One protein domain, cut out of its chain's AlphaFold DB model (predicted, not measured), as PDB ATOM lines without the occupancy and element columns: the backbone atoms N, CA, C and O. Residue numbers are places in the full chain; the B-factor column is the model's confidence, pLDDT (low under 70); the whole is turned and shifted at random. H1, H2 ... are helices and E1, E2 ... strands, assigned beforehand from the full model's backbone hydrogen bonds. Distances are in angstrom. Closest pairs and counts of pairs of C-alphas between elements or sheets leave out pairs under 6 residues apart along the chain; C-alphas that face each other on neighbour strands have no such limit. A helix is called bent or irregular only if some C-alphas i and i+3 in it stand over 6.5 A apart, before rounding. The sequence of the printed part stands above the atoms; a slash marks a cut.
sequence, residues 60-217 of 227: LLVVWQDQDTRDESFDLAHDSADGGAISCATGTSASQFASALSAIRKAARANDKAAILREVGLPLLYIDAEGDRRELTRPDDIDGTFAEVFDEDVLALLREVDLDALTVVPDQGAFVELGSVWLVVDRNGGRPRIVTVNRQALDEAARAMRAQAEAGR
ATOM      1  N   LEU A  60      52.869  56.527  34.560       95.69
ATOM      2  CA  LEU A  60      52.170  57.672  33.978       95.69
ATOM      3  C   LEU A  60      53.128  58.675  33.330       95.69
ATOM      4  O   LEU A  60      52.886  59.097  32.207       95.69
ATOM      5  N   LEU A  61      54.270  58.980  33.957       93.69
ATOM      6  CA  LEU A  61      55.275  59.883  33.374       93.69
ATOM      7  C   LEU A  61      55.862  59.395  32.041       93.69
ATOM      8  O   LEU A  61      56.305  60.226  31.250       93.69
ATOM      9  N   VAL A  62      55.901  58.084  31.789       91.75
ATOM     10  CA  VAL A  62      56.326  57.509  30.500       91.75
ATOM     11  C   VAL A  62      55.151  57.533  29.531       91.75
ATOM     12  O   VAL A  62      55.255  58.106  28.452       91.75
ATOM     13  N   VAL A  63      54.017  56.980  29.953       94.56
ATOM     14  CA  VAL A  63      52.803  56.836  29.143       94.56
ATOM     15  C   VAL A  63      52.292  58.183  28.622       94.56
ATOM     16  O   VAL A  63      52.015  58.317  27.432       94.56
ATOM     17  N   TRP A  64      52.250  59.210  29.476       96.31
ATOM     18  CA  TRP A  64      51.820  60.558  29.114       96.31
ATOM     19  C   TRP A  64      52.638  61.152  27.961       96.31
ATOM     20  O   TRP A  64      52.075  61.903  27.164       96.31
ATOM     21  N   GLN A  65      53.938  60.846  27.834       93.88
ATOM     22  CA  GLN A  65      54.792  61.413  26.774       93.88
ATOM     23  C   GLN A  65      54.259  61.100  25.370       93.88
ATOM     24  O   GLN A  65      54.333  61.968  24.502       93.88
ATOM     25  N   ASP A  66      53.644  59.929  25.202       93.50
ATOM     26  CA  ASP A  66      53.082  59.445  23.940       93.50
ATOM     27  C   ASP A  66      51.570  59.758  23.785       93.50
ATOM     28  O   ASP A  66      50.943  59.353  22.803       93.50
ATOM     29  N   GLN A  67      50.964  60.499  24.728       91.75
ATOM     30  CA  GLN A  67      49.544  60.888  24.708       91.75
ATOM     31  C   GLN A  67      49.299  62.323  24.229       91.75
ATOM     32  O   GLN A  67      49.805  63.283  24.815       91.75
ATOM     33  N   ASP A  68      48.393  62.464  23.253       84.69
ATOM     34  CA  ASP A  68      47.889  63.751  22.748       84.69
ATOM     35  C   ASP A  68      47.109  64.554  23.809       84.69
ATOM     36  O   ASP A  68      47.135  65.787  23.819       84.69
ATOM     37  N   THR A  69      46.377  63.862  24.690       87.69
ATOM     38  CA  THR A  69      45.547  64.453  25.750       87.69
ATOM     39  C   THR A  69      45.683  63.670  27.051       87.69
ATOM     40  O   THR A  69      45.765  62.442  27.047       87.69
ATOM     41  N   ARG A  70      45.704  64.396  28.173       92.38
ATOM     42  CA  ARG A  70      45.952  63.867  29.520       92.38
ATOM     43  C   ARG A  70      44.983  64.516  30.500       92.38
ATOM     44  O   ARG A  70      44.722  65.712  30.383       92.38
ATOM     45  N   ASP A  71      44.511  63.753  31.476       96.25
ATOM     46  CA  ASP A  71      43.901  64.293  32.692       96.25
ATOM     47  C   ASP A  71      44.741  63.797  33.863       96.25
ATOM     48  O   ASP A  71      44.462  62.755  34.446       96.25
ATOM     49  N   GLU A  72      45.820  64.522  34.163       96.06
ATOM     50  CA  GLU A  72      46.822  64.097  35.147       96.06
ATOM     51  C   GLU A  72      46.196  63.859  36.532       96.06
ATOM     52  O   GLU A  72      46.599  62.949  37.252       96.06
ATOM     53  N   SER A  73      45.164  64.637  36.879       97.00
ATOM     54  CA  SER A  73      44.455  64.527  38.155       97.00
ATOM     55  C   SER A  73      43.566  63.289  38.242       97.00
ATOM     56  O   SER A  73      43.542  62.622  39.277       97.00
ATOM     57  N   PHE A  74      42.866  62.956  37.155       97.50
ATOM     58  CA  PHE A  74      42.088  61.728  37.057       97.50
ATOM     59  C   PHE A  74      43.008  60.511  36.991       97.50
ATOM     60  O   PHE A  74      42.787  59.543  37.710       97.50
ATOM     61  N   ASP A  75      44.049  60.576  36.164       97.19
ATOM     62  CA  ASP A  75      44.999  59.492  35.943       97.19
ATOM     63  C   ASP A  75      45.688  59.086  37.252       97.19
ATOM     64  O   ASP A  75      45.609  57.923  37.627       97.19
ATOM     65  N   LEU A  76      46.248  60.034  38.015       95.94
ATOM     66  CA  LEU A  76      46.863  59.752  39.324       95.94
ATOM     67  C   LEU A  76      45.882  59.157  40.347       95.94
ATOM     68  O   LEU A  76      46.286  58.365  41.196       95.94
ATOM     69  N   ALA A  77      44.604  59.538  40.291       96.25
ATOM     70  CA  ALA A  77      43.585  59.064  41.227       96.25
ATOM     71  C   ALA A  77      43.022  57.673  40.881       96.25
ATOM     72  O   ALA A  77      42.495  57.006  41.771       96.25
ATOM     73  N   HIS A  78      43.124  57.239  39.619       96.88
ATOM     74  CA  HIS A  78      42.496  56.011  39.118       96.88
ATOM     75  C   HIS A  78      43.479  55.051  38.427       96.88
ATOM     76  O   HIS A  78      43.047  54.129  37.742       96.88
ATOM     77  N   ASP A  79      44.794  55.227  38.595       96.38
ATOM     78  CA  ASP A  79      45.789  54.331  37.987       96.38
ATOM     79  C   ASP A  79      45.819  52.928  38.615       96.38
ATOM     80  O   ASP A  79      46.533  52.071  38.122       96.38
ATOM     81  N   SER A  80      45.071  52.656  39.688       95.50
ATOM     82  CA  SER A  80      45.016  51.335  40.327       95.50
ATOM     83  C   SER A  80      43.826  50.517  39.826       95.50
ATOM     84  O   SER A  80      42.690  50.974  39.909       95.50
ATOM     85  N   ALA A  81      44.078  49.274  39.416       95.31
ATOM     86  CA  ALA A  81      43.067  48.268  39.089       95.31
ATOM     87  C   ALA A  81      43.430  46.909  39.720       95.31
ATOM     88  O   ALA A  81      44.534  46.732  40.251       95.31
ATOM     89  N   ASP A  82      42.532  45.923  39.644       94.81
ATOM     90  CA  ASP A  82      42.888  44.552  40.018       94.81
ATOM     91  C   ASP A  82      44.039  44.064  39.126       94.81
ATOM     92  O   ASP A  82      44.006  44.220  37.909       94.81
ATOM     93  N   GLY A  83      45.085  43.489  39.721       94.00
ATOM     94  CA  GLY A  83      46.290  43.058  38.999       94.00
ATOM     95  C   GLY A  83      47.412  44.103  38.885       94.00
ATOM     96  O   GLY A  83      48.533  43.718  38.551       94.00
ATOM     97  N   GLY A  84      47.179  45.376  39.235       94.50
ATOM     98  CA  GLY A  84      48.240  46.381  39.386       94.50
ATOM     99  C   GLY A  84      47.909  47.767  38.830       94.50
ATOM    100  O   GLY A  84      46.747  48.124  38.638       94.50
ATOM    101  N   ALA A  85      48.953  48.560  38.578       95.75
ATOM    102  CA  ALA A  85      48.810  49.889  37.996       95.75
ATOM    103  C   ALA A  85      48.468  49.807  36.495       95.75
ATOM    104  O   ALA A  85      49.183  49.149  35.733       95.75
ATOM    105  N   ILE A  86      47.409  50.494  36.057       96.75
ATOM    106  CA  ILE A  86      46.931  50.543  34.668       96.75
ATOM    107  C   ILE A  86      48.054  51.031  33.751       96.75
ATOM    108  O   ILE A  86      48.375  50.353  32.771       96.75
ATOM    109  N   SER A  87      48.704  52.145  34.098       96.38
ATOM    110  CA  SER A  87      49.801  52.726  33.322       96.38
ATOM    111  C   SER A  87      50.953  51.750  33.083       96.38
ATOM    112  O   SER A  87      51.433  51.641  31.954       96.38
ATOM    113  N   CYS A  88      51.368  51.002  34.107       95.19
ATOM    114  CA  CYS A  88      52.468  50.045  33.998       95.19
ATOM    115  C   CYS A  88      52.064  48.727  33.334       95.19
ATOM    116  O   CYS A  88      52.864  48.153  32.601       95.19
ATOM    117  N   ALA A  89      50.847  48.235  33.569       95.56
ATOM    118  CA  ALA A  89      50.406  46.955  33.023       95.56
ATOM    119  C   ALA A  89      49.996  47.038  31.542       95.56
ATOM    120  O   ALA A  89      50.103  46.047  30.820       95.56
ATOM    121  N   THR A  90      49.511  48.201  31.092       96.12
ATOM    122  CA  THR A  90      48.849  48.353  29.783       96.12
ATOM    123  C   THR A  90      49.512  49.358  28.839       96.12
ATOM    124  O   THR A  90      49.172  49.388  27.658       96.12
ATOM    125  N   GLY A  91      50.419  50.207  29.334       95.25
ATOM    126  CA  GLY A  91      51.042  51.266  28.534       95.25
ATOM    127  C   GLY A  91      50.110  52.433  28.170       95.25
ATOM    128  O   GLY A  91      50.473  53.242  27.317       95.25
ATOM    129  N   THR A  92      48.928  52.556  28.789       96.88
ATOM    130  CA  THR A  92      48.032  53.722  28.645       96.88
ATOM    131  C   THR A  92      47.469  54.188  29.989       96.88
ATOM    132  O   THR A  92      47.553  53.467  30.978       96.88
ATOM    133  N   SER A  93      46.919  55.402  30.047       97.25
ATOM    134  CA  SER A  93      46.425  55.993  31.294       97.25
ATOM    135  C   SER A  93      44.955  55.666  31.588       97.25
ATOM    136  O   SER A  93      44.168  55.336  30.691       97.25
ATOM    137  N   ALA A  94      44.561  55.782  32.860       97.56
ATOM    138  CA  ALA A  94      43.201  55.505  33.324       97.56
ATOM    139  C   ALA A  94      42.127  56.319  32.571       97.56
ATOM    140  O   ALA A  94      41.064  55.791  32.243       97.56
ATOM    141  N   SER A  95      42.405  57.577  32.216       97.75
ATOM    142  CA  SER A  95      41.504  58.429  31.428       97.75
ATOM    143  C   SER A  95      41.298  57.936  29.990       97.75
ATOM    144  O   SER A  95      40.208  58.122  29.439       97.75
ATOM    145  N   GLN A  96      42.266  57.236  29.382       97.62
ATOM    146  CA  GLN A  96      42.077  56.600  28.067       97.62
ATOM    147  C   GLN A  96      41.165  55.380  28.158       97.62
ATOM    148  O   GLN A  96      40.286  55.217  27.308       97.62
ATOM    149  N   PHE A  97      41.310  54.567  29.209       97.75
ATOM    150  CA  PHE A  97      40.357  53.498  29.509       97.75
ATOM    151  C   PHE A  97      38.963  54.059  29.793       97.75
ATOM    152  O   PHE A  97      38.011  53.656  29.132       97.75
ATOM    153  N   ALA A  98      38.826  55.044  30.682       97.69
ATOM    154  CA  ALA A  98      37.540  55.666  30.997       97.69
ATOM    155  C   ALA A  98      36.860  56.261  29.745       97.69
ATOM    156  O   ALA A  98      35.660  56.068  29.534       97.69
ATOM    157  N   SER A  99      37.628  56.916  28.868       97.19
ATOM    158  CA  SER A  99      37.164  57.427  27.570       97.19
ATOM    159  C   SER A  99      36.704  56.309  26.623       97.19
ATOM    160  O   SER A  99      35.628  56.405  26.025       97.19
ATOM    161  N   ALA A 100      37.475  55.221  26.512       97.56
ATOM    162  CA  ALA A 100      37.131  54.070  25.681       97.56
ATOM    163  C   ALA A 100      35.878  53.344  26.181       97.56
ATOM    164  O   ALA A 100      34.924  53.164  25.423       97.56
ATOM    165  N   LEU A 101      35.831  53.011  27.470       98.12
ATOM    166  CA  LEU A 101      34.695  52.350  28.106       98.12
ATOM    167  C   LEU A 101      33.434  53.224  28.048       98.12
ATOM    168  O   LEU A 101      32.352  52.715  27.782       98.12
ATOM    169  N   SER A 102      33.550  54.548  28.190       98.06
ATOM    170  CA  SER A 102      32.427  55.480  27.994       98.06
ATOM    171  C   SER A 102      31.888  55.459  26.555       98.06
ATOM    172  O   SER A 102      30.670  55.421  26.346       98.06
ATOM    173  N   ALA A 103      32.768  55.417  25.548       98.38
ATOM    174  CA  ALA A 103      32.374  55.315  24.142       98.38
ATOM    175  C   ALA A 103      31.705  53.967  23.816       98.38
ATOM    176  O   ALA A 103      30.622  53.958  23.226       98.38
ATOM    177  N   ILE A 104      32.293  52.858  24.277       98.50
ATOM    178  CA  ILE A 104      31.742  51.495  24.197       98.50
ATOM    179  C   ILE A 104      30.344  51.448  24.825       98.50
ATOM    180  O   ILE A 104      29.377  51.051  24.173       98.50
ATOM    181  N   ARG A 105      30.206  51.954  26.055       98.44
ATOM    182  CA  ARG A 105      28.945  51.966  26.807       98.44
ATOM    183  C   ARG A 105      27.865  52.783  26.122       98.44
ATOM    184  O   ARG A 105      26.713  52.358  26.034       98.44
ATOM    185  N   LYS A 106      28.228  53.948  25.584       98.62
ATOM    186  CA  LYS A 106      27.331  54.787  24.783       98.62
ATOM    187  C   LYS A 106      26.881  54.070  23.508       98.62
ATOM    188  O   LYS A 106      25.698  54.133  23.177       98.62
ATOM    189  N   ALA A 107      27.791  53.387  22.819       98.50
ATOM    190  CA  ALA A 107      27.503  52.645  21.596       98.50
ATOM    191  C   ALA A 107      26.553  51.462  21.852       98.50
ATOM    192  O   ALA A 107      25.528  51.343  21.180       98.50
ATOM    193  N   ALA A 108      26.824  50.656  22.884       98.25
ATOM    194  CA  ALA A 108      25.999  49.513  23.279       98.25
ATOM    195  C   ALA A 108      24.615  49.920  23.822       98.25
ATOM    196  O   ALA A 108      23.623  49.236  23.571       98.25
ATOM    197  N   ARG A 109      24.500  51.068  24.508       98.38
ATOM    198  CA  ARG A 109      23.201  51.641  24.926       98.38
ATOM    199  C   ARG A 109      22.379  52.191  23.760       98.38
ATOM    200  O   ARG A 109      21.155  52.195  23.836       98.38
ATOM    201  N   ALA A 110      23.036  52.658  22.700       98.25
ATOM    202  CA  ALA A 110      22.383  53.138  21.484       98.25
ATOM    203  C   ALA A 110      22.096  52.025  20.457       98.25
ATOM    204  O   ALA A 110      21.436  52.297  19.456       98.25
ATOM    205  N   ASN A 111      22.608  50.804  20.677       97.38
ATOM    206  CA  ASN A 111      22.704  49.738  19.671       97.38
ATOM    207  C   ASN A 111      23.363  50.217  18.354       97.38
ATOM    208  O   ASN A 111      23.007  49.786  17.256       97.38
ATOM    209  N   ASP A 112      24.338  51.128  18.458       98.44
ATOM    210  CA  ASP A 112      25.068  51.677  17.313       98.44
ATOM    211  C   ASP A 112      26.201  50.720  16.908       98.44
ATOM    212  O   ASP A 112      27.341  50.835  17.369       98.44
ATOM    213  N   LYS A 113      25.873  49.777  16.014       98.06
ATOM    214  CA  LYS A 113      26.818  48.833  15.388       98.06
ATOM    215  C   LYS A 113      28.076  49.538  14.877       98.06
ATOM    216  O   LYS A 113      29.191  49.093  15.138       98.06
ATOM    217  N   ALA A 114      27.905  50.651  14.162       98.06
ATOM    218  CA  ALA A 114      29.013  51.371  13.547       98.06
ATOM    219  C   ALA A 114      29.905  52.048  14.595       98.06
ATOM    220  O   ALA A 114      31.096  52.226  14.346       98.06
ATOM    221  N   ALA A 115      29.363  52.435  15.754       98.25
ATOM    222  CA  ALA A 115      30.161  52.871  16.892       98.25
ATOM    223  C   ALA A 115      30.910  51.716  17.551       98.25
ATOM    224  O   ALA A 115      32.117  51.847  17.711       98.25
ATOM    225  N   ILE A 116      30.261  50.584  17.837       98.31
ATOM    226  CA  ILE A 116      30.930  49.416  18.443       98.31
ATOM    227  C   ILE A 116      32.098  48.948  17.565       98.31
ATOM    228  O   ILE A 116      33.203  48.770  18.065       98.31
ATOM    229  N   LEU A 117      31.913  48.866  16.244       97.69
ATOM    230  CA  LEU A 117      32.981  48.493  15.307       97.69
ATOM    231  C   LEU A 117      34.174  49.467  15.286       97.69
ATOM    232  O   LEU A 117      35.269  49.063  14.904       97.69
ATOM    233  N   ARG A 118      34.020  50.731  15.715       97.44
ATOM    234  CA  ARG A 118      35.165  51.649  15.898       97.44
ATOM    235  C   ARG A 118      35.964  51.337  17.164       97.44
ATOM    236  O   ARG A 118      37.147  51.668  17.214       97.44
ATOM    237  N   GLU A 119      35.343  50.714  18.159       97.81
ATOM    238  CA  GLU A 119      35.944  50.344  19.448       97.81
ATOM    239  C   GLU A 119      36.682  48.998  19.414       97.81
ATOM    240  O   GLU A 119      37.431  48.669  20.333       97.81
ATOM    241  N   VAL A 120      36.507  48.242  18.333       98.06
ATOM    242  CA  VAL A 120      37.156  46.955  18.080       98.06
ATOM    243  C   VAL A 120      38.563  47.150  17.502       98.06
ATOM    244  O   VAL A 120      38.796  48.020  16.660       98.06
ATOM    245  N   GLY A 121      39.507  46.344  17.982       97.12
ATOM    246  CA  GLY A 121      40.858  46.196  17.445       97.12
ATOM    247  C   GLY A 121      40.952  45.004  16.492       97.12
ATOM    248  O   GLY A 121      40.063  44.155  16.449       97.12
ATOM    249  N   LEU A 122      42.033  44.943  15.712       95.62
ATOM    250  CA  LEU A 122      42.316  43.823  14.813       95.62
ATOM    251  C   LEU A 122      43.688  43.208  15.134       95.62
ATOM    252  O   LEU A 122      44.642  43.970  15.305       95.62
ATOM    253  N   PRO A 123      43.814  41.868  15.147       96.56
ATOM    254  CA  PRO A 123      42.730  40.889  15.007       96.56
ATOM    255  C   PRO A 123      41.782  40.877  16.221       96.56
ATOM    256  O   PRO A 123      42.196  41.177  17.337       96.56
ATOM    257  N   LEU A 124      40.517  40.508  15.995       98.19
ATOM    258  CA  LEU A 124      39.553  40.221  17.060       98.19
ATOM    259  C   LEU A 124      39.458  38.706  17.261       98.19
ATOM    260  O   LEU A 124      39.009  37.984  16.368       98.19
ATOM    261  N   LEU A 125      39.845  38.223  18.437       98.06
ATOM    262  CA  LEU A 125      39.634  36.844  18.857       98.06
ATOM    263  C   LEU A 125      38.214  36.687  19.414       98.06
ATOM    264  O   LEU A 125      37.877  37.234  20.460       98.06
ATOM    265  N   TYR A 126      37.381  35.908  18.740       97.69
ATOM    266  CA  TYR A 126      36.068  35.529  19.243       97.69
ATOM    267  C   TYR A 126      36.066  34.059  19.670       97.69
ATOM    268  O   TYR A 126      36.574  33.191  18.956       97.69
ATOM    269  N   ILE A 127      35.499  33.798  20.844       97.50
ATOM    270  CA  ILE A 127      35.242  32.465  21.392       97.50
ATOM    271  C   ILE A 127      33.728  32.373  21.584       97.50
ATOM    272  O   ILE A 127      33.159  33.213  22.286       97.50
ATOM    273  N   ASP A 128      33.079  31.409  20.932       94.88
ATOM    274  CA  ASP A 128      31.622  31.235  20.997       94.88
ATOM    275  C   ASP A 128      31.152  30.575  22.310       94.88
ATOM    276  O   ASP A 128      31.871  30.595  23.307       94.88
ATOM    277  N   ALA A 129      29.905  30.086  22.370       92.12
ATOM    278  CA  ALA A 129      29.360  29.463  23.590       92.12
ATOM    279  C   ALA A 129      29.820  28.003  23.736       92.12
ATOM    280  O   ALA A 129      29.838  27.445  24.833       92.12
ATOM    281  N   GLU A 130      30.188  27.398  22.613       93.56
ATOM    282  CA  GLU A 130      30.687  26.046  22.445       93.56
ATOM    283  C   GLU A 130      32.190  25.952  22.782       93.56
ATOM    284  O   GLU A 130      32.684  24.871  23.112       93.56
ATOM    285  N   GLY A 131      32.892  27.091  22.764       94.56
ATOM    286  CA  GLY A 131      34.317  27.236  23.071       94.56
ATOM    287  C   GLY A 131      35.217  27.241  21.830       94.56
ATOM    288  O   GLY A 131      36.449  27.247  21.962       94.56
ATOM    289  N   ASP A 132      34.634  27.245  20.629       96.56
ATOM    290  CA  ASP A 132      35.373  27.275  19.373       96.56
ATOM    291  C   ASP A 132      35.955  28.677  19.131       96.56
ATOM    292  O   ASP A 132      35.312  29.716  19.300       96.56
ATOM    293  N   ARG A 133      37.239  28.708  18.757       97.12
ATOM    294  CA  ARG A 133      38.018  29.943  18.598       97.12
ATOM    295  C   ARG A 133      38.070  30.379  17.141       97.12
ATOM    296  O   ARG A 133      38.474  29.602  16.275       97.12
ATOM    297  N   ARG A 134      37.752  31.645  16.878       96.81
ATOM    298  CA  ARG A 134      37.794  32.257  15.542       96.81
ATOM    299  C   ARG A 134      38.517  33.599  15.609       96.81
ATOM    300  O   ARG A 134      38.160  34.458  16.408       96.81
ATOM    301  N   GLU A 135      39.525  33.781  14.763       97.69
ATOM    302  CA  GLU A 135      40.263  35.042  14.649       97.69
ATOM    303  C   GLU A 135      39.739  35.841  13.450       97.69
ATOM    304  O   GLU A 135      39.824  35.398  12.302       97.69
ATOM    305  N   LEU A 136      39.174  37.018  13.716       97.00
ATOM    306  CA  LEU A 136      38.603  37.907  12.713       97.00
ATOM    307  C   LEU A 136      39.620  39.010  12.400       97.00
ATOM    308  O   LEU A 136      39.858  39.918  13.195       97.00
ATOM    309  N   THR A 137      40.257  38.902  11.234       96.81
ATOM    310  CA  THR A 137      41.421  39.726  10.852       96.81
ATOM    311  C   THR A 137      41.066  40.938   9.986       96.81
ATOM    312  O   THR A 137      41.926  41.786   9.741       96.81
ATOM    313  N   ARG A 138      39.816  41.050   9.514       95.81
ATOM    314  CA  ARG A 138      39.351  42.130   8.626       95.81
ATOM    315  C   ARG A 138      38.075  42.786   9.169       95.81
ATOM    316  O   ARG A 138      37.227  42.067   9.697       95.81
ATOM    317  N   PRO A 139      37.872  44.106   8.970       93.94
ATOM    318  CA  PRO A 139      36.650  44.790   9.404       93.94
ATOM    319  C   PRO A 139      35.370  44.155   8.849       93.94
ATOM    320  O   PRO A 139      34.411  43.971   9.592       93.94
ATOM    321  N   ASP A 140      35.378  43.769   7.569       94.75
ATOM    322  CA  ASP A 140      34.215  43.190   6.881       94.75
ATOM    323  C   ASP A 140      33.791  41.832   7.466       94.75
ATOM    324  O   ASP A 140      32.603  41.511   7.472       94.75
ATOM    325  N   ASP A 141      34.744  41.042   7.982       94.12
ATOM    326  CA  ASP A 141      34.436  39.760   8.629       94.12
ATOM    327  C   ASP A 141      33.683  40.000   9.944       94.12
ATOM    328  O   ASP A 141      32.666  39.360  10.196       94.12
ATOM    329  N   ILE A 142      34.120  40.991  10.732       93.94
ATOM    330  CA  ILE A 142      33.471  41.387  11.991       93.94
ATOM    331  C   ILE A 142      32.116  42.048  11.727       93.94
ATOM    332  O   ILE A 142      31.160  41.784  12.451       93.94
ATOM    333  N   ASP A 143      31.991  42.879  10.687       95.12
ATOM    334  CA  ASP A 143      30.706  43.469  10.303       95.12
ATOM    335  C   ASP A 143      29.692  42.385   9.894       95.12
ATOM    336  O   ASP A 143      28.529  42.440  10.310       95.12
ATOM    337  N   GLY A 144      30.142  41.370   9.148       94.94
ATOM    338  CA  GLY A 144      29.338  40.221   8.731       94.94
ATOM    339  C   GLY A 144      28.929  39.290   9.877       94.94
ATOM    340  O   GLY A 144      27.795  38.812   9.886       94.94
ATOM    341  N   THR A 145      29.801  39.064  10.866       95.00
ATOM    342  CA  THR A 145      29.520  38.214  12.043       95.00
ATOM    343  C   THR A 145      29.072  38.998  13.280       95.00
ATOM    344  O   THR A 145      28.959  38.424  14.360       95.00
ATOM    345  N   PHE A 146      28.808  40.303  13.161       97.12
ATOM    346  CA  PHE A 146      28.594  41.198  14.306       97.12
ATOM    347  C   PHE A 146      27.540  40.693  15.297       97.12
ATOM    348  O   PHE A 146      27.784  40.709  16.493       97.12
ATOM    349  N   ALA A 147      26.389  40.224  14.805       96.19
ATOM    350  CA  ALA A 147      25.283  39.761  15.650       96.19
ATOM    351  C   ALA A 147      25.556  38.421  16.362       96.19
ATOM    352  O   ALA A 147      24.771  38.013  17.210       96.19
ATOM    353  N   GLU A 148      26.636  37.729  15.996       95.00
ATOM    354  CA  GLU A 148      27.123  36.533  16.685       95.00
ATOM    355  C   GLU A 148      28.175  36.893  17.745       95.00
ATOM    356  O   GLU A 148      28.190  36.305  18.818       95.00
ATOM    357  N   VAL A 149      29.041  37.869  17.445       97.00
ATOM    358  CA  VAL A 149      30.139  38.312  18.322       97.00
ATOM    359  C   VAL A 149      29.662  39.278  19.410       97.00
ATOM    360  O   VAL A 149      30.130  39.221  20.541       97.00
ATOM    361  N   PHE A 150      28.742  40.174  19.063       97.00
ATOM    362  CA  PHE A 150      28.138  41.185  19.929       97.00
ATOM    363  C   PHE A 150      26.626  40.941  19.993       97.00
ATOM    364  O   PHE A 150      25.824  41.758  19.533       97.00
ATOM    365  N   ASP A 151      26.251  39.769  20.509       95.19
ATOM    366  CA  ASP A 151      24.861  39.424  20.814       95.19
ATOM    367  C   ASP A 151      24.311  40.239  22.005       95.19
ATOM    368  O   ASP A 151      24.997  41.088  22.576       95.19
ATOM    369  N   GLU A 152      23.041  40.038  22.368       94.88
ATOM    370  CA  GLU A 152      22.397  40.848  23.413       94.88
ATOM    371  C   GLU A 152      23.025  40.690  24.805       94.88
ATOM    372  O   GLU A 152      22.981  41.652  25.574       94.88
ATOM    373  N   ASP A 153      23.637  39.544  25.121       94.06
ATOM    374  CA  ASP A 153      24.293  39.321  26.413       94.06
ATOM    375  C   ASP A 153      25.654  40.035  26.454       94.06
ATOM    376  O   ASP A 153      25.953  40.756  27.413       94.06
ATOM    377  N   VAL A 154      26.440  39.961  25.372       96.25
ATOM    378  CA  VAL A 154      27.661  40.776  25.226       96.25
ATOM    379  C   VAL A 154      27.314  42.270  25.235       96.25
ATOM    380  O   VAL A 154      27.958  43.052  25.934       96.25
ATOM    381  N   LEU A 155      26.268  42.696  24.522       97.69
ATOM    382  CA  LEU A 155      25.809  44.087  24.542       97.69
ATOM    383  C   LEU A 155      25.304  44.510  25.927       97.69
ATOM    384  O   LEU A 155      25.520  45.660  26.301       97.69
ATOM    385  N   ALA A 156      24.666  43.626  26.701       96.00
ATOM    386  CA  ALA A 156      24.267  43.894  28.084       96.00
ATOM    387  C   ALA A 156      25.479  44.222  28.966       96.00
ATOM    388  O   ALA A 156      25.492  45.288  29.581       96.00
ATOM    389  N   LEU A 157      26.533  43.401  28.925       95.56
ATOM    390  CA  LEU A 157      27.813  43.696  29.581       95.56
ATOM    391  C   LEU A 157      28.376  45.058  29.131       95.56
ATOM    392  O   LEU A 157      28.644  45.943  29.949       95.56
ATOM    393  N   LEU A 158      28.493  45.281  27.818       97.44
ATOM    394  CA  LEU A 158      29.043  46.535  27.294       97.44
ATOM    395  C   LEU A 158      28.195  47.771  27.658       97.44
ATOM    396  O   LEU A 158      28.733  48.873  27.682       97.44
ATOM    397  N   ARG A 159      26.896  47.635  27.975       97.81
ATOM    398  CA  ARG A 159      26.025  48.738  28.445       97.81
ATOM    399  C   ARG A 159      26.323  49.171  29.884       97.81
ATOM    400  O   ARG A 159      25.874  50.260  30.269       97.81
ATOM    401  N   GLU A 160      27.068  48.391  30.659       95.94
ATOM    402  CA  GLU A 160      27.341  48.659  32.078       95.94
ATOM    403  C   GLU A 160      28.821  48.968  32.347       95.94
ATOM    404  O   GLU A 160      29.085  49.913  33.092       95.94
ATOM    405  N   VAL A 161      29.741  48.310  31.625       94.06
ATOM    406  CA  VAL A 161      31.209  48.352  31.798       94.06
ATOM    407  C   VAL A 161      31.818  49.718  32.164       94.06
ATOM    408  O   VAL A 161      31.639  50.726  31.469       94.06
ATOM    409  N   ASP A 162      32.601  49.741  33.242       93.94
ATOM    410  CA  ASP A 162      33.350  50.891  33.750       93.94
ATOM    411  C   ASP A 162      34.786  50.527  34.163       93.94
ATOM    412  O   ASP A 162      35.264  49.426  33.895       93.94
ATOM    413  N   LEU A 163      35.501  51.519  34.702       95.25
ATOM    414  CA  LEU A 163      36.911  51.406  35.063       95.25
ATOM    415  C   LEU A 163      37.116  50.505  36.291       95.25
ATOM    416  O   LEU A 163      38.088  49.758  36.334       95.25
ATOM    417  N   ASP A 164      36.183  50.547  37.244       93.81
ATOM    418  CA  ASP A 164      36.254  49.820  38.515       93.81
ATOM    419  C   ASP A 164      36.120  48.297  38.307       93.81
ATOM    420  O   ASP A 164      36.607  47.511  39.114       93.81
ATOM    421  N   ALA A 165      35.504  47.876  37.195       91.56
ATOM    422  CA  ALA A 165      35.403  46.480  36.766       91.56
ATOM    423  C   ALA A 165      36.651  45.931  36.029       91.56
ATOM    424  O   ALA A 165      36.621  44.785  35.568       91.56
ATOM    425  N   LEU A 166      37.724  46.719  35.858       96.06
ATOM    426  CA  LEU A 166      38.933  46.276  35.152       96.06
ATOM    427  C   LEU A 166      39.837  45.389  36.015       96.06
ATOM    428  O   LEU A 166      40.246  45.750  37.116       96.06
ATOM    429  N   THR A 167      40.284  44.286  35.420       97.38
ATOM    430  CA  THR A 167      41.510  43.586  35.819       97.38
ATOM    431  C   THR A 167      42.580  43.806  34.752       97.38
ATOM    432  O   THR A 167      42.333  43.575  33.567       97.38
ATOM    433  N   VAL A 168      43.776  44.242  35.146       97.56
ATOM    434  CA  VAL A 168      44.932  44.435  34.261       97.56
ATOM    435  C   VAL A 168      45.913  43.270  34.360       97.56
ATOM    436  O   VAL A 168      46.099  42.664  35.415       97.56
ATOM    437  N   VAL A 169      46.567  42.956  33.244       96.62
ATOM    438  CA  VAL A 169      47.593  41.917  33.153       96.62
ATOM    439  C   VAL A 169      48.812  42.512  32.438       96.62
ATOM    440  O   VAL A 169      48.691  42.876  31.264       96.62
ATOM    441  N   PRO A 170      49.979  42.615  33.107       94.56
ATOM    442  CA  PRO A 170      51.184  43.191  32.518       94.56
ATOM    443  C   PRO A 170      51.530  42.602  31.149       94.56
ATOM    444  O   PRO A 170      51.470  41.384  30.951       94.56
ATOM    445  N   ASP A 171      51.849  43.497  30.213       88.44
ATOM    446  CA  ASP A 171      52.190  43.230  28.809       88.44
ATOM    447  C   ASP A 171      51.096  42.512  27.983       88.44
ATOM    448  O   ASP A 171      51.323  42.149  26.828       88.44
ATOM    449  N   GLN A 172      49.898  42.308  28.547       93.12
ATOM    450  CA  GLN A 172      48.778  41.590  27.917       93.12
ATOM    451  C   GLN A 172      47.496  42.426  27.795       93.12
ATOM    452  O   GLN A 172      46.609  42.053  27.027       93.12
ATOM    453  N   GLY A 173      47.391  43.553  28.505       95.62
ATOM    454  CA  GLY A 173      46.251  44.472  28.441       95.62
ATOM    455  C   GLY A 173      45.350  44.384  29.671       95.62
ATOM    456  O   GLY A 173      45.824  44.206  30.791       95.62
ATOM    457  N   ALA A 174      44.045  44.548  29.472       97.75
ATOM    458  CA  ALA A 174      43.051  44.507  30.538       97.75
ATOM    459  C   ALA A 174      41.805  43.725  30.113       97.75
ATOM    460  O   ALA A 174      41.524  43.588  28.922       97.75
ATOM    461  N   PHE A 175      41.026  43.243  31.073       97.38
ATOM    462  CA  PHE A 175      39.757  42.574  30.818       97.38
ATOM    463  C   PHE A 175      38.686  42.951  31.840       97.38
ATOM    464  O   PHE A 175      38.978  43.510  32.896       97.38
ATOM    465  N   VAL A 176      37.443  42.609  31.509       95.00
ATOM    466  CA  VAL A 176      36.266  42.718  32.384       95.00
ATOM    467  C   VAL A 176      35.504  41.391  32.422       95.00
ATOM    468  O   VAL A 176      35.718  40.531  31.559       95.00
ATOM    469  N   GLU A 177      34.639  41.213  33.426       89.56
ATOM    470  CA  GLU A 177      33.806  40.014  33.637       89.56
ATOM    471  C   GLU A 177      34.575  38.699  33.439       89.56
ATOM    472  O   GLU A 177      34.323  37.931  32.508       89.56
ATOM    473  N   LEU A 178      35.578  38.462  34.294       86.31
ATOM    474  CA  LEU A 178      36.372  37.223  34.333       86.31
ATOM    475  C   LEU A 178      37.048  36.844  32.994       86.31
ATOM    476  O   LEU A 178      37.352  35.676  32.748       86.31
ATOM    477  N   GLY A 179      37.309  37.826  32.128       91.25
ATOM    478  CA  GLY A 179      37.953  37.622  30.828       91.25
ATOM    479  C   GLY A 179      36.976  37.482  29.659       91.25
ATOM    480  O   GLY A 179      37.395  37.070  28.575       91.25
ATOM    481  N   SER A 180      35.697  37.822  29.858       94.12
ATOM    482  CA  SER A 180      34.658  37.801  28.817       94.12
ATOM    483  C   SER A 180      34.902  38.833  27.715       94.12
ATOM    484  O   SER A 180      34.570  38.587  26.558       94.12
ATOM    485  N   VAL A 181      35.517  39.975  28.038       97.25
ATOM    486  CA  VAL A 181      35.945  40.986  27.058       97.25
ATOM    487  C   VAL A 181      37.352  41.453  27.415       97.25
ATOM    488  O   VAL A 181      37.580  41.877  28.548       97.25
ATOM    489  N   TRP A 182      38.281  41.399  26.455       98.06
ATOM    490  CA  TRP A 182      39.644  41.925  26.613       98.06
ATOM    491  C   TRP A 182      39.849  43.184  25.787       98.06
ATOM    492  O   TRP A 182      39.471  43.244  24.612       98.06
ATOM    493  N   LEU A 183      40.523  44.150  26.398       98.44
ATOM    494  CA  LEU A 183      40.953  45.397  25.802       98.44
ATOM    495  C   LEU A 183      42.483  45.461  25.776       98.44
ATOM    496  O   LEU A 183      43.140  45.296  26.803       98.44
ATOM    497  N   VAL A 184      43.046  45.748  24.607       97.81
ATOM    498  CA  VAL A 184      44.491  45.917  24.408       97.81
ATOM    499  C   VAL A 184      44.782  47.303  23.850       97.81
ATOM    500  O   VAL A 184      43.963  47.913  23.157       97.81
ATOM    501  N   VAL A 185      45.962  47.800  24.196       96.62
ATOM    502  CA  VAL A 185      46.529  49.063  23.739       96.62
ATOM    503  C   VAL A 185      47.532  48.752  22.621       96.62
ATOM    504  O   VAL A 185      48.389  47.890  22.779       96.62
ATOM    505  N   ASP A 186      47.420  49.429  21.475       92.19
ATOM    506  CA  ASP A 186      48.225  49.159  20.270       92.19
ATOM    507  C   ASP A 186      49.634  49.785  20.298       92.19
ATOM    508  O   ASP A 186      50.518  49.369  19.551       92.19
ATOM    509  N   ARG A 187      49.829  50.806  21.139       92.31
ATOM    510  CA  ARG A 187      51.069  51.578  21.323       92.31
ATOM    511  C   ARG A 187      51.023  52.335  22.651       92.31
ATOM    512  O   ARG A 187      49.932  52.647  23.110       92.31
ATOM    513  N   ASN A 188      52.165  52.727  23.214       92.50
ATOM    514  CA  ASN A 188      52.190  53.594  24.402       92.50
ATOM    515  C   ASN A 188      51.316  54.848  24.226       92.50
ATOM    516  O   ASN A 188      51.261  55.429  23.140       92.50
ATOM    517  N   GLY A 189      50.583  55.220  25.277       93.44
ATOM    518  CA  GLY A 189      49.597  56.303  25.250       93.44
ATOM    519  C   GLY A 189      48.382  56.046  24.343       93.44
ATOM    520  O   GLY A 189      47.487  56.886  24.236       93.44
ATOM    521  N   GLY A 190      48.330  54.891  23.678       94.38
ATOM    522  CA  GLY A 190      47.274  54.497  22.760       94.38
ATOM    523  C   GLY A 190      45.936  54.322  23.464       94.38
ATOM    524  O   GLY A 190      45.844  54.098  24.672       94.38
ATOM    525  N   ARG A 191      44.856  54.409  22.694       95.44
ATOM    526  CA  ARG A 191      43.509  54.239  23.232       95.44
ATOM    527  C   ARG A 191      43.113  52.760  23.167       95.44
ATOM    528  O   ARG A 191      43.120  52.219  22.059       95.44
ATOM    529  N   PRO A 192      42.713  52.130  24.286       97.56
ATOM    530  CA  PRO A 192      42.427  50.700  24.320       97.56
ATOM    531  C   PRO A 192      41.262  50.325  23.395       97.56
ATOM    532  O   PRO A 192      40.343  51.127  23.166       97.56
ATOM    533  N   ARG A 193      41.321  49.107  22.848       98.31
ATOM    534  CA  ARG A 193      40.338  48.534  21.913       98.31
ATOM    535  C   ARG A 193      40.011  47.093  22.261       98.31
ATOM    536  O   ARG A 193      40.886  46.364  22.718       98.31
ATOM    537  N   ILE A 194      38.774  46.680  21.998       98.38
ATOM    538  CA  ILE A 194      38.318  45.303  22.220       98.38
ATOM    539  C   ILE A 194      39.030  44.376  21.228       98.38
ATOM    540  O   ILE A 194      38.837  44.522  20.021       98.38
ATOM    541  N   VAL A 195      39.822  43.428  21.728       98.25
ATOM    542  CA  VAL A 195      40.545  42.425  20.914       98.25
ATOM    543  C   VAL A 195      40.165  40.983  21.234       98.25
ATOM    544  O   VAL A 195      40.483  40.099  20.446       98.25
ATOM    545  N   THR A 196      39.434  40.739  22.328       98.25
ATOM    546  CA  THR A 196      38.814  39.432  22.592       98.25
ATOM    547  C   THR A 196      37.375  39.608  23.052       98.25
ATOM    548  O   THR A 196      37.108  40.449  23.910       98.25
ATOM    549  N   VAL A 197      36.475  38.765  22.544       98.19
ATOM    550  CA  VAL A 197      35.152  38.510  23.132       98.19
ATOM    551  C   VAL A 197      35.011  37.007  23.356       98.19
ATOM    552  O   VAL A 197      35.192  36.216  22.432       98.19
ATOM    553  N   ASN A 198      34.715  36.609  24.589       97.38
ATOM    554  CA  ASN A 198      34.598  35.223  25.019       97.38
ATOM    555  C   ASN A 198      33.196  34.967  25.578       97.38
ATOM    556  O   ASN A 198      32.926  35.212  26.757       97.38
ATOM    557  N   ARG A 199      32.306  34.473  24.713       95.19
ATOM    558  CA  ARG A 199      30.909  34.202  25.057       95.19
ATOM    559  C   ARG A 199      30.785  33.038  26.036       95.19
ATOM    560  O   ARG A 199      29.998  33.151  26.969       95.19
ATOM    561  N   GLN A 200      31.598  31.986  25.899       94.56
ATOM    562  CA  GLN A 200      31.640  30.871  26.854       94.56
ATOM    563  C   GLN A 200      31.856  31.363  28.298       94.56
ATOM    564  O   GLN A 200      31.134  30.940  29.200       94.56
ATOM    565  N   ALA A 201      32.811  32.275  28.521       93.31
ATOM    566  CA  ALA A 201      33.086  32.826  29.852       93.31
ATOM    567  C   ALA A 201      31.908  33.643  30.409       93.31
ATOM    568  O   ALA A 201      31.542  33.466  31.573       93.31
ATOM    569  N   LEU A 202      31.270  34.468  29.572       91.88
ATOM    570  CA  LEU A 202      30.099  35.261  29.962       91.88
ATOM    571  C   LEU A 202      28.922  34.360  30.370       91.88
ATOM    572  O   LEU A 202      28.278  34.567  31.400       91.88
ATOM    573  N   ASP A 203      28.697  33.301  29.597       89.75
ATOM    574  CA  ASP A 203      27.702  32.266  29.855       89.75
ATOM    575  C   ASP A 203      27.967  31.505  31.166       89.75
ATOM    576  O   ASP A 203      27.040  31.207  31.930       89.75
ATOM    577  N   GLU A 204      29.229  31.171  31.447       89.25
ATOM    578  CA  GLU A 204      29.655  30.533  32.696       89.25
ATOM    579  C   GLU A 204      29.451  31.452  33.904       89.25
ATOM    580  O   GLU A 204      28.859  31.011  34.895       89.25
ATOM    581  N   ALA A 205      29.833  32.727  33.803       87.00
ATOM    582  CA  ALA A 205      29.592  33.735  34.834       87.00
ATOM    583  C   ALA A 205      28.086  33.901  35.112       87.00
ATOM    584  O   ALA A 205      27.638  33.778  36.257       87.00
ATOM    585  N   ALA A 206      27.268  34.057  34.068       86.50
ATOM    586  CA  ALA A 206      25.816  34.174  34.193       86.50
ATOM    587  C   ALA A 206      25.171  32.915  34.809       86.50
ATOM    588  O   ALA A 206      24.249  33.017  35.626       86.50
ATOM    589  N   ARG A 207      25.653  31.709  34.468       87.25
ATOM    590  CA  ARG A 207      25.228  30.448  35.111       87.25
ATOM    591  C   ARG A 207      25.622  30.403  36.592       87.25
ATOM    592  O   ARG A 207      24.777  30.057  37.417       87.25
ATOM    593  N   ALA A 208      26.849  30.790  36.937       86.38
ATOM    594  CA  ALA A 208      27.338  30.806  38.316       86.38
ATOM    595  C   ALA A 208      26.559  31.794  39.204       86.38
ATOM    596  O   ALA A 208      26.217  31.462  40.339       86.38
ATOM    597  N   MET A 209      26.221  32.978  38.685       85.44
ATOM    598  CA  MET A 209      25.420  33.978  39.403       85.44
ATOM    599  C   MET A 209      23.985  33.498  39.662       85.44
ATOM    600  O   MET A 209      23.478  33.645  40.775       85.44
ATOM    601  N   ARG A 210      23.341  32.849  38.678       87.25
ATOM    602  CA  ARG A 210      22.009  32.237  38.858       87.25
ATOM    603  C   ARG A 210      22.026  31.143  39.932       87.25
ATOM    604  O   ARG A 210      21.202  31.183  40.843       87.25
ATOM    605  N   ALA A 211      23.004  30.237  39.888       87.94
ATOM    606  CA  ALA A 211      23.144  29.165  40.876       87.94
ATOM    607  C   ALA A 211      23.366  29.694  42.309       87.94
ATOM    608  O   ALA A 211      22.779  29.176  43.259       87.94
ATOM    609  N   GLN A 212      24.159  30.760  42.475       84.06
ATOM    610  CA  GLN A 212      24.345  31.423  43.773       84.06
ATOM    611  C   GLN A 212      23.052  32.074  44.286       84.06
ATOM    612  O   GLN A 212      22.721  31.930  45.463       84.06
ATOM    613  N   ALA A 213      22.292  32.745  43.414       86.62
ATOM    614  CA  ALA A 213      21.017  33.359  43.784       86.62
ATOM    615  C   ALA A 213      19.960  32.320  44.200       86.62
ATOM    616  O   ALA A 213      19.193  32.561  45.133       86.62
ATOM    617  N   GLU A 214      19.925  31.156  43.549       87.75
ATOM    618  CA  GLU A 214      19.052  30.037  43.926       87.75
ATOM    619  C   GLU A 214      19.470  29.415  45.266       87.75
ATOM    620  O   GLU A 214      18.629  29.244  46.151       87.75
ATOM    621  N   ALA A 215      20.769  29.168  45.469       83.06
ATOM    622  CA  ALA A 215      21.298  28.651  46.731       83.06
ATOM    623  C   ALA A 215      21.046  29.606  47.915       83.06
ATOM    624  O   ALA A 215      20.658  29.154  48.989       83.06
ATOM    625  N   GLY A 216      21.201  30.919  47.709       76.31
ATOM    626  CA  GLY A 216      20.935  31.947  48.722       76.31
ATOM    627  C   GLY A 216      19.449  32.150  49.044       76.31
ATOM    628  O   GLY A 216      19.115  32.535  50.162       76.31
ATOM    629  N   ARG A 217      18.540  31.856  48.105       63.78
ATOM    630  CA  ARG A 217      17.086  31.822  48.366       63.78
ATOM    631  C   ARG A 217      16.655  30.549  49.099       63.78
ATOM    632  O   ARG A 217      15.679  30.576  49.838       63.78
TER     633      ARG A 217
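AT A GLANCE: This is residues 60 to 217 of the 227 residues of an uncharacterized protein of Citromicrobium sp (UniProt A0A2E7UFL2). A strongly twisted sheet of six strands runs through the body, with H4 and H6 over one face and H5 packed between them, touching both. H1, H2 and H3 gather near one end of the body, H3 over the edge strand E3, while the long helix H8 leaves the last strand and sticks out as an arm with its residues 207 to 217. The printed part has 158 residues with eight named helices and six named strands, in the order H1 H2 H3 H4 H5 E1 E2 H6 H7 E3 E4 E5 E6 H8; the class is mixed, helices and strands. The sheet's order is E2 E1 E6 E5 E4 E3, mixed, with E1 and E6 parallel and the other neighbours antiparallel. The whole is compact, with a radius of gyration of the C-alphas of 15.9 A and spans of 45 by 44 by 28 A.

IN THESE COORDINATES: In the sheet, E2 is residues 133 to 136, E1 residues 120 to 127 with a length of 15.0 A, and E6 residues 193 to 198 with 14.8 A. E5 is residues 181 to 184, E4 residues 173 to 176 and E3 residues 167 to 169. E1 bends by 95 degrees at residue 123. H4, residues 94 to 110, is 24.1 A long and begins at C-alpha 94 (43.201, 55.505, 33.324). H5 is residues 113 to 119, H6 residues 139 to 149 with 12.8 A, and H7 residues 152 to 158. H6 is irregular: C-alphas 144 and 147 are 8.0 A apart. H1, residues 60 to 66, begins at C-alpha 60 (52.170, 57.672, 33.978); H2 is residues 72 to 78 and H3 residues 86 to 90. H8, residues 199 to 217, is 27.2 A long and ends at C-alpha 217 (17.086, 31.822, 48.366).

HOW THE PARTS SIT: E1 and E6 are parallel at 7 degrees, with N 125 and O 195 2.8 A apart, within hydrogen-bond range. On the other side of E1, E2 forms a hairpin with it, N 134 to O 126 being 2.8 A. E3, E4, E5 and E6 form a meander, each strand the antiparallel neighbour of the one before; N 175 to O 167 is 2.8 A, N 183 to O 174 2.8 A and N 193 to O 184 2.9 A. H4 and H6 are on one face of the sheet, giving two layers, one of strands and one of helices. H6 has a height over the sheet of 9.9 A. H4 is the hub, touching three helices. It forms a helical hairpin with H5 at a shallow tilt of 10 degrees, opposite ways, the closest C-alphas being those of Ala 107 and Ala 115, 5.4 A. With residues 104 to 108 alone it touches H7, closest at the C-alphas of Arg 105 and Leu 158, 5.5 A. With residues 94 to 95 alone it touches H2, about perpendicular at 73 degrees, closest at the C-alphas of Asp 75 and Ala 94, 5.1 A. H3 lies over E3 at a height over the sheet of 6.9 A. H1 and H3 only just touch, with 3 pairs of C-alphas within 8 A, the closest those of Leu 60 and Ser 87, 5.5 A. H8 only grazes the sheet with its residues 199 to 202. Each O i to N i+4 pair is within hydrogen-bond range in H2, H3, H4, H7 and H8; the counts are 2 of 3 in H5, 5 of 7 in H6 and 1 of 3 in H1, where 3 of 4 O i to N i+3 pairs are within range.

THE WHOLE: The C-alphas of Gln 65 and Arg 217 are the two farthest apart, 52.6 A. Without residues 207 to 217, which stand free, the body spans 42 by 28 by 26 A. The printed part has no cut, and no link is long. Mean pLDDT of the printed part is 94.7; residue 217 alone is under 70.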